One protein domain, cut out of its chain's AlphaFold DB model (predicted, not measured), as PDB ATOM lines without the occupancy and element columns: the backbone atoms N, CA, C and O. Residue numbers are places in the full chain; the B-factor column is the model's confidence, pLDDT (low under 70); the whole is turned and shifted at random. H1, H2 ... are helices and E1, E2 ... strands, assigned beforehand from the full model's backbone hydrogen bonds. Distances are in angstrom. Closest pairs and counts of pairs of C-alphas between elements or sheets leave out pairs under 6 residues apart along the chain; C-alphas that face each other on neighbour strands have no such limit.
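Overview. This is residues 55 to 119 of the 119 residues of an uncharacterized protein of Holdemanella biformis (UniProt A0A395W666). With little regular structure, this is a long hairpin of two strands, E1 and E2, with a short helix, H1, in the loops beyond the end where E1 begins, and a tail, residues 112 to 119, that sticks out. The printed part has 65 residues, in the order H1, E1, E2; the sheet is antiparallel, and the class is mixed, with 22 residues in named elements. It is only just loose, close to extended, with a radius of gyration of the C-alphas of 15.6 A, and spans 47 by 29 by 17 A.

Arrangement. Look first at H1, residues 66 to 73, where every O i to N i+4 pair is within hydrogen-bond range. A short link of 10 residues leads to E1, residues 84 to 90. E1 and E2, residues 98 to 104, form an antiparallel hairpin at 161 degrees; N 85 and O 103, 2.9 A apart, are within hydrogen-bond range. H1 and E2 are apart.

Along the chain. Find C-alpha 66 at (-40.383, 23.418, 17.696), where H1 begins. E1 runs 19.5 A; E2 runs 19.0 A to C-alpha 104 at (-30.592, 19.907, 27.710).

Size, cuts and confidence. The C-alphas farthest apart, of Asp 76 and Arg 93, are 49.0 A apart. The printed part has no cut and no long link; residue 119 is under pLDDT 70.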
ATOM      1  N   GLN A  55     -34.323  30.256  35.747       93.62
ATOM      2  CA  GLN A  55     -35.641  30.375  35.128       93.62
ATOM      3  C   GLN A  55     -36.686  30.994  36.069       93.62
ATOM      4  O   GLN A  55     -36.765  30.642  37.247       93.62
ATOM      5  N   ASP A  56     -37.569  31.815  35.507       93.88
ATOM      6  CA  ASP A  56     -38.738  32.337  36.223       93.88
ATOM      7  C   ASP A  56     -39.919  31.351  36.208       93.88
ATOM      8  O   ASP A  56     -40.698  31.279  37.159       93.88
ATOM      9  N   LEU A  57     -40.063  30.575  35.125       94.12
ATOM     10  CA  LEU A  57     -41.182  29.658  34.899       94.12
ATOM     11  C   LEU A  57     -40.699  28.292  34.406       94.12
ATOM     12  O   LEU A  57     -39.773  28.194  33.604       94.12
ATOM     13  N   TRP A  58     -41.378  27.236  34.858       93.12
ATOM     14  CA  TRP A  58     -41.183  25.866  34.388       93.12
ATOM     15  C   TRP A  58     -42.497  25.304  33.857       93.12
ATOM     16  O   TRP A  58     -43.491  25.239  34.583       93.12
ATOM     17  N   ILE A  59     -42.496  24.887  32.593       91.44
ATOM     18  CA  ILE A  59     -43.667  24.323  31.922       91.44
ATOM     19  C   ILE A  59     -43.383  22.852  31.639       91.44
ATOM     20  O   ILE A  59     -42.408  22.516  30.973       91.44
ATOM     21  N   THR A  60     -44.262  21.975  32.120       91.50
ATOM     22  CA  THR A  60     -44.174  20.535  31.868       91.50
ATOM     23  C   THR A  60     -45.271  20.131  30.898       91.50
ATOM     24  O   THR A  60     -46.451  20.320  31.185       91.50
ATOM     25  N   ASN A  61     -44.892  19.538  29.770       89.50
ATOM     26  CA  ASN A  61     -45.829  18.965  28.811       89.50
ATOM     27  C   ASN A  61     -45.209  17.738  28.127       89.50
ATOM     28  O   ASN A  61     -43.991  17.553  28.138       89.50
ATOM     29  N   THR A  62     -46.043  16.893  27.532       86.81
ATOM     30  CA  THR A  62     -45.599  15.815  26.652       86.81
ATOM     31  C   THR A  62     -45.450  16.343  25.224       86.81
ATOM     32  O   THR A  62     -46.278  17.114  24.755       86.81
ATOM     33  N   ASN A  63     -44.395  15.915  24.520       86.88
ATOM     34  CA  ASN A  63     -44.151  16.238  23.104       86.88
ATOM     35  C   ASN A  63     -44.101  17.745  22.767       86.88
ATOM     36  O   ASN A  63     -44.739  18.177  21.810       86.88
ATOM     37  N   VAL A  64     -43.322  18.534  23.515       89.44
ATOM     38  CA  VAL A  64     -43.075  19.950  23.177       89.44
ATOM     39  C   VAL A  64     -42.372  20.044  21.820       89.44
ATOM     40  O   VAL A  64     -41.253  19.556  21.658       89.44
ATOM     41  N   SER A  65     -43.033  20.667  20.850       91.31
ATOM     42  CA  SER A  65     -42.568  20.804  19.468       91.31
ATOM     43  C   SER A  65     -41.726  22.066  19.253       91.31
ATOM     44  O   SER A  65     -41.594  22.913  20.140       91.31
ATOM     45  N   ASP A  66     -41.121  22.202  18.070       92.06
ATOM     46  CA  ASP A  66     -40.383  23.418  17.696       92.06
ATOM     47  C   ASP A  66     -41.313  24.625  17.504       92.06
ATOM     48  O   ASP A  66     -40.907  25.755  17.770       92.06
ATOM     49  N   SER A  67     -42.568  24.407  17.082       94.06
ATOM     50  CA  SER A  67     -43.556  25.488  16.990       94.06
ATOM     51  C   SER A  67     -43.906  26.038  18.367       94.06
ATOM     52  O   SER A  67     -43.887  27.250  18.532       94.06
ATOM     53  N   ASP A  68     -44.098  25.172  19.371       92.75
ATOM     54  CA  ASP A  68     -44.387  25.615  20.744       92.75
ATOM     55  C   ASP A  68     -43.252  26.494  21.295       92.75
ATOM     56  O   ASP A  68     -43.486  27.504  21.957       92.75
ATOM     57  N   LEU A  69     -42.001  26.128  20.991       92.06
ATOM     58  CA  LEU A  69     -40.827  26.902  21.387       92.06
ATOM     59  C   LEU A  69     -40.800  28.284  20.720       92.06
ATOM     60  O   LEU A  69     -40.498  29.278  21.381       92.06
ATOM     61  N   ASN A  70     -41.104  28.351  19.423       93.88
ATOM     62  CA  ASN A  70     -41.115  29.603  18.666       93.88
ATOM     63  C   ASN A  70     -42.257  30.525  19.099       93.88
ATOM     64  O   ASN A  70     -42.037  31.725  19.254       93.88
ATOM     65  N   ASP A  71     -43.437  29.964  19.358       94.69
ATOM     66  CA  ASP A  71     -44.589  30.713  19.853       94.69
ATOM     67  C   ASP A  71     -44.270  31.340  21.216       94.69
ATOM     68  O   ASP A  71     -44.484  32.538  21.405       94.69
ATOM     69  N   LEU A  72     -43.654  30.586  22.136       94.00
ATOM     70  CA  LEU A  72     -43.216  31.117  23.432       94.00
ATOM     71  C   LEU A  72     -42.153  32.215  23.289       94.00
ATOM     72  O   LEU A  72     -42.248  33.240  23.961       94.00
ATOM     73  N   LYS A  73     -41.169  32.033  22.398       93.31
ATOM     74  CA  LYS A  73     -40.133  33.044  22.114       93.31
ATOM     75  C   LYS A  73     -40.693  34.317  21.468       93.31
ATOM     76  O   LYS A  73     -40.040  35.352  21.532       93.31
ATOM     77  N   SER A  74     -41.868  34.250  20.839       95.94
ATOM     78  CA  SER A  74     -42.501  35.394  20.167       95.94
ATOM     79  C   SER A  74     -43.256  36.343  21.108       95.94
ATOM     80  O   SER A  74     -43.676  37.415  20.680       95.94
ATOM     81  N   LEU A  75     -43.437  35.970  22.379       95.88
ATOM     82  CA  LEU A  75     -44.146  36.785  23.363       95.88
ATOM     83  C   LEU A  75     -43.288  37.977  23.822       95.88
ATOM     84  O   LEU A  75     -42.144  37.801  24.229       95.88
ATOM     85  N   ASP A  76     -43.882  39.174  23.869       93.69
ATOM     86  CA  ASP A  76     -43.195  40.456  24.141       93.69
ATOM     87  C   ASP A  76     -42.379  40.520  25.451       93.69
ATOM     88  O   ASP A  76     -41.488  41.357  25.600       93.69
ATOM     89  N   HIS A  77     -42.676  39.658  26.426       93.62
ATOM     90  CA  HIS A  77     -42.024  39.641  27.743       93.62
ATOM     91  C   HIS A  77     -41.208  38.374  28.012       93.62
ATOM     92  O   HIS A  77     -40.749  38.163  29.135       93.62
ATOM     93  N   VAL A  78     -41.011  37.534  26.997       94.31
ATOM     94  CA  VAL A  78     -40.189  36.331  27.100       94.31
ATOM     95  C   VAL A  78     -38.819  36.624  26.507       94.31
ATOM     96  O   VAL A  78     -38.687  36.901  25.320       94.31
ATOM     97  N   ARG A  79     -37.783  36.583  27.349       92.38
ATOM     98  CA  ARG A  79     -36.408  36.849  26.907       92.38
ATOM     99  C   ARG A  79     -35.747  35.614  26.304       92.38
ATOM    100  O   ARG A  79     -35.163  35.702  25.234       92.38
ATOM    101  N   ASP A  80     -35.843  34.485  26.999       92.44
ATOM    102  CA  ASP A  80     -35.197  33.228  26.630       92.44
ATOM    103  C   ASP A  80     -36.160  32.062  26.888       92.44
ATOM    104  O   ASP A  80     -36.947  32.098  27.837       92.44
ATOM    105  N   VAL A  81     -36.076  31.009  26.070       93.56
ATOM    106  CA  VAL A  81     -36.819  29.756  26.278       93.56
ATOM    107  C   VAL A  81     -35.924  28.576  25.926       93.56
ATOM    108  O   VAL A  81     -35.431  28.499  24.797       93.56
ATOM    109  N   ASN A  82     -35.785  27.639  26.865       92.19
ATOM    110  CA  ASN A  82     -35.054  26.389  26.677       92.19
ATOM    111  C   ASN A  82     -35.987  25.197  26.863       92.19
ATOM    112  O   ASN A  82     -36.878  25.214  27.712       92.19
ATOM    113  N   ARG A  83     -35.728  24.132  26.103       91.94
ATOM    114  CA  ARG A  83     -36.348  22.826  26.317       91.94
ATOM    115  C   ARG A  83     -35.381  21.896  27.027       91.94
ATOM    116  O   ARG A  83     -34.176  21.895  26.764       91.94
ATOM    117  N   ALA A  84     -35.944  21.084  27.907       92.00
ATOM    118  CA  ALA A  84     -35.239  20.032  28.608       92.00
ATOM    119  C   ALA A  84     -36.110  18.777  28.643       92.00
ATOM    120  O   ALA A  84     -37.317  18.850  28.879       92.00
ATOM    121  N   LEU A  85     -35.485  17.621  28.442       91.81
ATOM    122  CA  LEU A  85     -36.099  16.332  28.722       91.81
ATOM    123  C   LEU A  85     -35.610  15.851  30.086       91.81
ATOM    124  O   LEU A  85     -34.425  15.567  30.264       91.81
ATOM    125  N   VAL A  86     -36.534  15.745  31.038       91.38
ATOM    126  CA  VAL A  86     -36.252  15.301  32.406       91.38
ATOM    127  C   VAL A  86     -36.775  13.885  32.598       91.38
ATOM    128  O   VAL A  86     -37.970  13.624  32.456       91.38
ATOM    129  N   LEU A  87     -35.878  12.953  32.913       92.38
ATOM    130  CA  LEU A  87     -36.189  11.538  33.092       92.38
ATOM    131  C   LEU A  87     -35.789  11.074  34.485       92.38
ATOM    132  O   LEU A  87     -34.631  11.179  34.873       92.38
ATOM    133  N   ASN A  88     -36.727  10.469  35.204       93.12
ATOM    134  CA  ASN A  88     -36.452   9.830  36.485       93.12
ATOM    135  C   ASN A  88     -36.275   8.319  36.299       93.12
ATOM    136  O   ASN A  88     -37.194   7.625  35.862       93.12
ATOM    137  N   ALA A  89     -35.102   7.797  36.651       93.06
ATOM    138  CA  ALA A  89     -34.758   6.382  36.552       93.06
ATOM    139  C   ALA A  89     -34.385   5.808  37.922       93.06
ATOM    140  O   ALA A  89     -33.672   6.430  38.701       93.06
ATOM    141  N   LYS A  90     -34.827   4.585  38.226       93.25
ATOM    142  CA  LYS A  90     -34.416   3.882  39.453       93.25
ATOM    143  C   LYS A  90     -33.136   3.097  39.203       93.25
ATOM    144  O   LYS A  90     -33.048   2.348  38.229       93.25
ATOM    145  N   LEU A  91     -32.158   3.225  40.097       91.88
ATOM    146  CA  LEU A  91     -30.872   2.559  39.918       91.88
ATOM    147  C   LEU A  91     -30.971   1.069  40.271       91.88
ATOM    148  O   LEU A  91     -31.208   0.676  41.415       91.88
ATOM    149  N   LYS A  92     -30.754   0.206  39.274       85.50
ATOM    150  CA  LYS A  92     -30.757  -1.250  39.463       85.50
ATOM    151  C   LYS A  92     -29.638  -1.621  40.449       85.50
ATOM    152  O   LYS A  92     -28.477  -1.380  40.140       85.50
ATOM    153  N   ARG A  93     -30.001  -2.248  41.581       90.31
ATOM    154  CA  ARG A  93     -29.165  -2.669  42.744       90.31
ATOM    155  C   ARG A  93     -29.154  -1.736  43.956       90.31
ATOM    156  O   ARG A  93     -28.651  -2.154  44.993       90.31
ATOM    157  N   TYR A  94     -29.748  -0.551  43.873       90.81
ATOM    158  CA  TYR A  94     -29.847   0.342  45.023       90.81
ATOM    159  C   TYR A  94     -31.311   0.568  45.366       90.81
ATOM    160  O   TYR A  94     -32.105   1.002  44.532       90.81
ATOM    161  N   LYS A  95     -31.680   0.217  46.599       90.44
ATOM    162  CA  LYS A  95     -33.020   0.492  47.104       90.44
ATOM    163  C   LYS A  95     -33.131   1.997  47.349       90.44
ATOM    164  O   LYS A  95     -32.214   2.587  47.906       90.44
ATOM    165  N   ASP A  96     -34.232   2.586  46.899       90.25
ATOM    166  CA  ASP A  96     -34.576   3.992  47.138       90.25
ATOM    167  C   ASP A  96     -33.599   5.020  46.528       90.25
ATOM    168  O   ASP A  96     -33.554   6.171  46.948       90.25
ATOM    169  N   VAL A  97     -32.862   4.631  45.477       93.38
ATOM    170  CA  VAL A  97     -32.037   5.553  44.678       93.38
ATOM    171  C   VAL A  97     -32.726   5.868  43.351       93.38
ATOM    172  O   VAL A  97     -32.933   4.981  42.514       93.38
ATOM    173  N   THR A  98     -33.046   7.148  43.159       93.25
ATOM    174  CA  THR A  98     -33.587   7.703  41.911       93.25
ATOM    175  C   THR A  98     -32.551   8.628  41.287       93.25
ATOM    176  O   THR A  98     -31.963   9.460  41.972       93.25
ATOM    177  N   LEU A  99     -32.317   8.453  39.994       91.75
ATOM    178  CA  LEU A  99     -31.489   9.306  39.161       91.75
ATOM    179  C   LEU A  99     -32.404  10.186  38.319       91.75
ATOM    180  O   LEU A  99     -33.140   9.670  37.476       91.75
ATOM    181  N   GLU A 100     -32.332  11.495  38.529       92.12
ATOM    182  CA  GLU A 100     -32.915  12.466  37.611       92.12
ATOM    183  C   GLU A 100     -31.888  12.789  36.523       92.12
ATOM    184  O   GLU A 100     -30.786  13.266  36.793       92.12
ATOM    185  N   THR A 101     -32.232  12.472  35.281       90.94
ATOM    186  CA  THR A 101     -31.420  12.751  34.099       90.94
ATOM    187  C   THR A 101     -32.046  13.909  33.345       90.94
ATOM    188  O   THR A 101     -33.148  13.776  32.820       90.94
ATOM    189  N   ASN A 102     -31.328  15.025  33.272       91.12
ATOM    190  CA  ASN A 102     -31.731  16.208  32.522       91.12
ATOM    191  C   ASN A 102     -30.951  16.254  31.202       91.12
ATOM    192  O   ASN A 102     -29.729  16.399  31.204       91.12
ATOM    193  N   ILE A 103     -31.649  16.110  30.080       90.75
ATOM    194  CA  ILE A 103     -31.084  16.253  28.736       90.75
ATOM    195  C   ILE A 103     -31.449  17.652  28.246       90.75
ATOM    196  O   ILE A 103     -32.626  17.952  28.044       90.75
ATOM    197  N   LEU A 104     -30.438  18.506  28.097       90.19
ATOM    198  CA  LEU A 104     -30.592  19.907  27.710       90.19
ATOM    199  C   LEU A 104     -30.239  20.086  26.230       90.19
ATOM    200  O   LEU A 104     -29.181  19.626  25.801       90.19
ATOM    201  N   GLU A 105     -31.092  20.776  25.470       87.44
ATOM    202  CA  GLU A 105     -30.760  21.202  24.098       87.44
ATOM    203  C   GLU A 105     -29.764  22.370  24.116       87.44
ATOM    204  O   GLU A 105     -28.770  22.370  23.394       87.44
ATOM    205  N   GLU A 106     -30.002  23.336  25.005       88.56
ATOM    206  CA  GLU A 106     -29.152  24.501  25.232       88.56
ATOM    207  C   GLU A 106     -28.940  24.717  26.736       88.56
ATOM    208  O   GLU A 106     -29.847  24.515  27.545       88.56
ATOM    209  N   ASN A 107     -27.745  25.173  27.116       88.75
ATOM    210  CA  ASN A 107     -27.376  25.464  28.506       88.75
ATOM    211  C   ASN A 107     -27.225  26.979  28.729       88.75
ATOM    212  O   ASN A 107     -26.142  27.481  29.035       88.75
ATOM    213  N   THR A 108     -28.305  27.719  28.484       90.94
ATOM    214  CA  THR A 108     -28.354  29.194  28.556       90.94
ATOM    215  C   THR A 108     -29.219  29.702  29.717       90.94
ATOM    216  O   THR A 108     -28.899  30.751  30.283       90.94
ATOM    217  N   ILE A 109     -30.249  28.947  30.115       93.00
ATOM    218  CA  ILE A 109     -31.134  29.191  31.269       93.00
ATOM    219  C   ILE A 109     -30.873  28.127  32.342       93.00
ATOM    220  O   ILE A 109     -30.628  26.971  32.000       93.00
ATOM    221  N   SER A 110     -30.943  28.505  33.624       91.69
ATOM    222  CA  SER A 110     -30.736  27.626  34.785       91.69
ATOM    223  C   SER A 110     -29.457  26.797  34.648       91.69
ATOM    224  O   SER A 110     -29.466  25.571  34.780       91.69
ATOM    225  N   LYS A 111     -28.352  27.472  34.318       91.12
ATOM    226  CA  LYS A 111     -27.099  26.812  33.952       91.12
ATOM    227  C   LYS A 111     -26.620  25.904  35.082       91.12
ATOM    228  O   LYS A 111     -26.605  26.297  36.247       91.12
ATOM    229  N   MET A 112     -26.176  24.697  34.742       86.06
ATOM    230  CA  MET A 112     -25.623  23.786  35.744       86.06
ATOM    231  C   MET A 112     -24.240  24.255  36.210       86.06
ATOM    232  O   MET A 112     -23.322  24.403  35.401       86.06
ATOM    233  N   HIS A 113     -24.076  24.435  37.521       85.44
ATOM    234  CA  HIS A 113     -22.775  24.691  38.130       85.44
ATOM    235  C   HIS A 113     -21.970  23.386  38.235       85.44
ATOM    236  O   HIS A 113     -22.361  22.449  38.932       85.44
ATOM    237  N   VAL A 114     -20.842  23.306  37.522       84.00
ATOM    238  CA  VAL A 114     -19.999  22.102  37.484       84.00
ATOM    239  C   VAL A 114     -18.983  22.144  38.619       84.00
ATOM    240  O   VAL A 114     -18.046  22.940  38.596       84.00
ATOM    241  N   VAL A 115     -19.123  21.229  39.579       87.50
ATOM    242  CA  VAL A 115     -18.158  21.049  40.669       87.50
ATOM    243  C   VAL A 115     -17.262  19.853  40.364       87.50
ATOM    244  O   VAL A 115     -17.735  18.757  40.064       87.50
ATOM    245  N   LYS A 116     -15.943  20.050  40.441       88.88
ATOM    246  CA  LYS A 116     -14.975  18.958  40.312       88.88
ATOM    247  C   LYS A 116     -14.992  18.129  41.595       88.88
ATOM    248  O   LYS A 116     -14.673  18.651  42.656       88.88
ATOM    249  N   GLY A 117     -15.347  16.849  41.491       84.38
ATOM    250  CA  GLY A 117     -15.318  15.940  42.635       84.38
ATOM    251  C   GLY A 117     -13.904  15.762  43.192       84.38
ATOM    252  O   GLY A 117     -12.937  15.647  42.430       84.38
ATOM    253  N   GLU A 118     -13.795  15.724  44.517       73.25
ATOM    254  CA  GLU A 118     -12.602  15.223  45.199       73.25
ATOM    255  C   GLU A 118     -12.594  13.688  45.131       73.25
ATOM    256  O   GLU A 118     -13.651  13.054  45.140       73.25
ATOM    257  N   LYS A 119     -11.401  13.110  44.945       65.88
ATOM    258  CA  LYS A 119     -11.206  11.663  44.775       65.88
ATOM    259  C   LYS A 119     -11.394  10.896  46.074       65.88
ATOM    260  O   LYS A 119     -10.915  11.400  47.111       65.88
TER     261      LYS A 119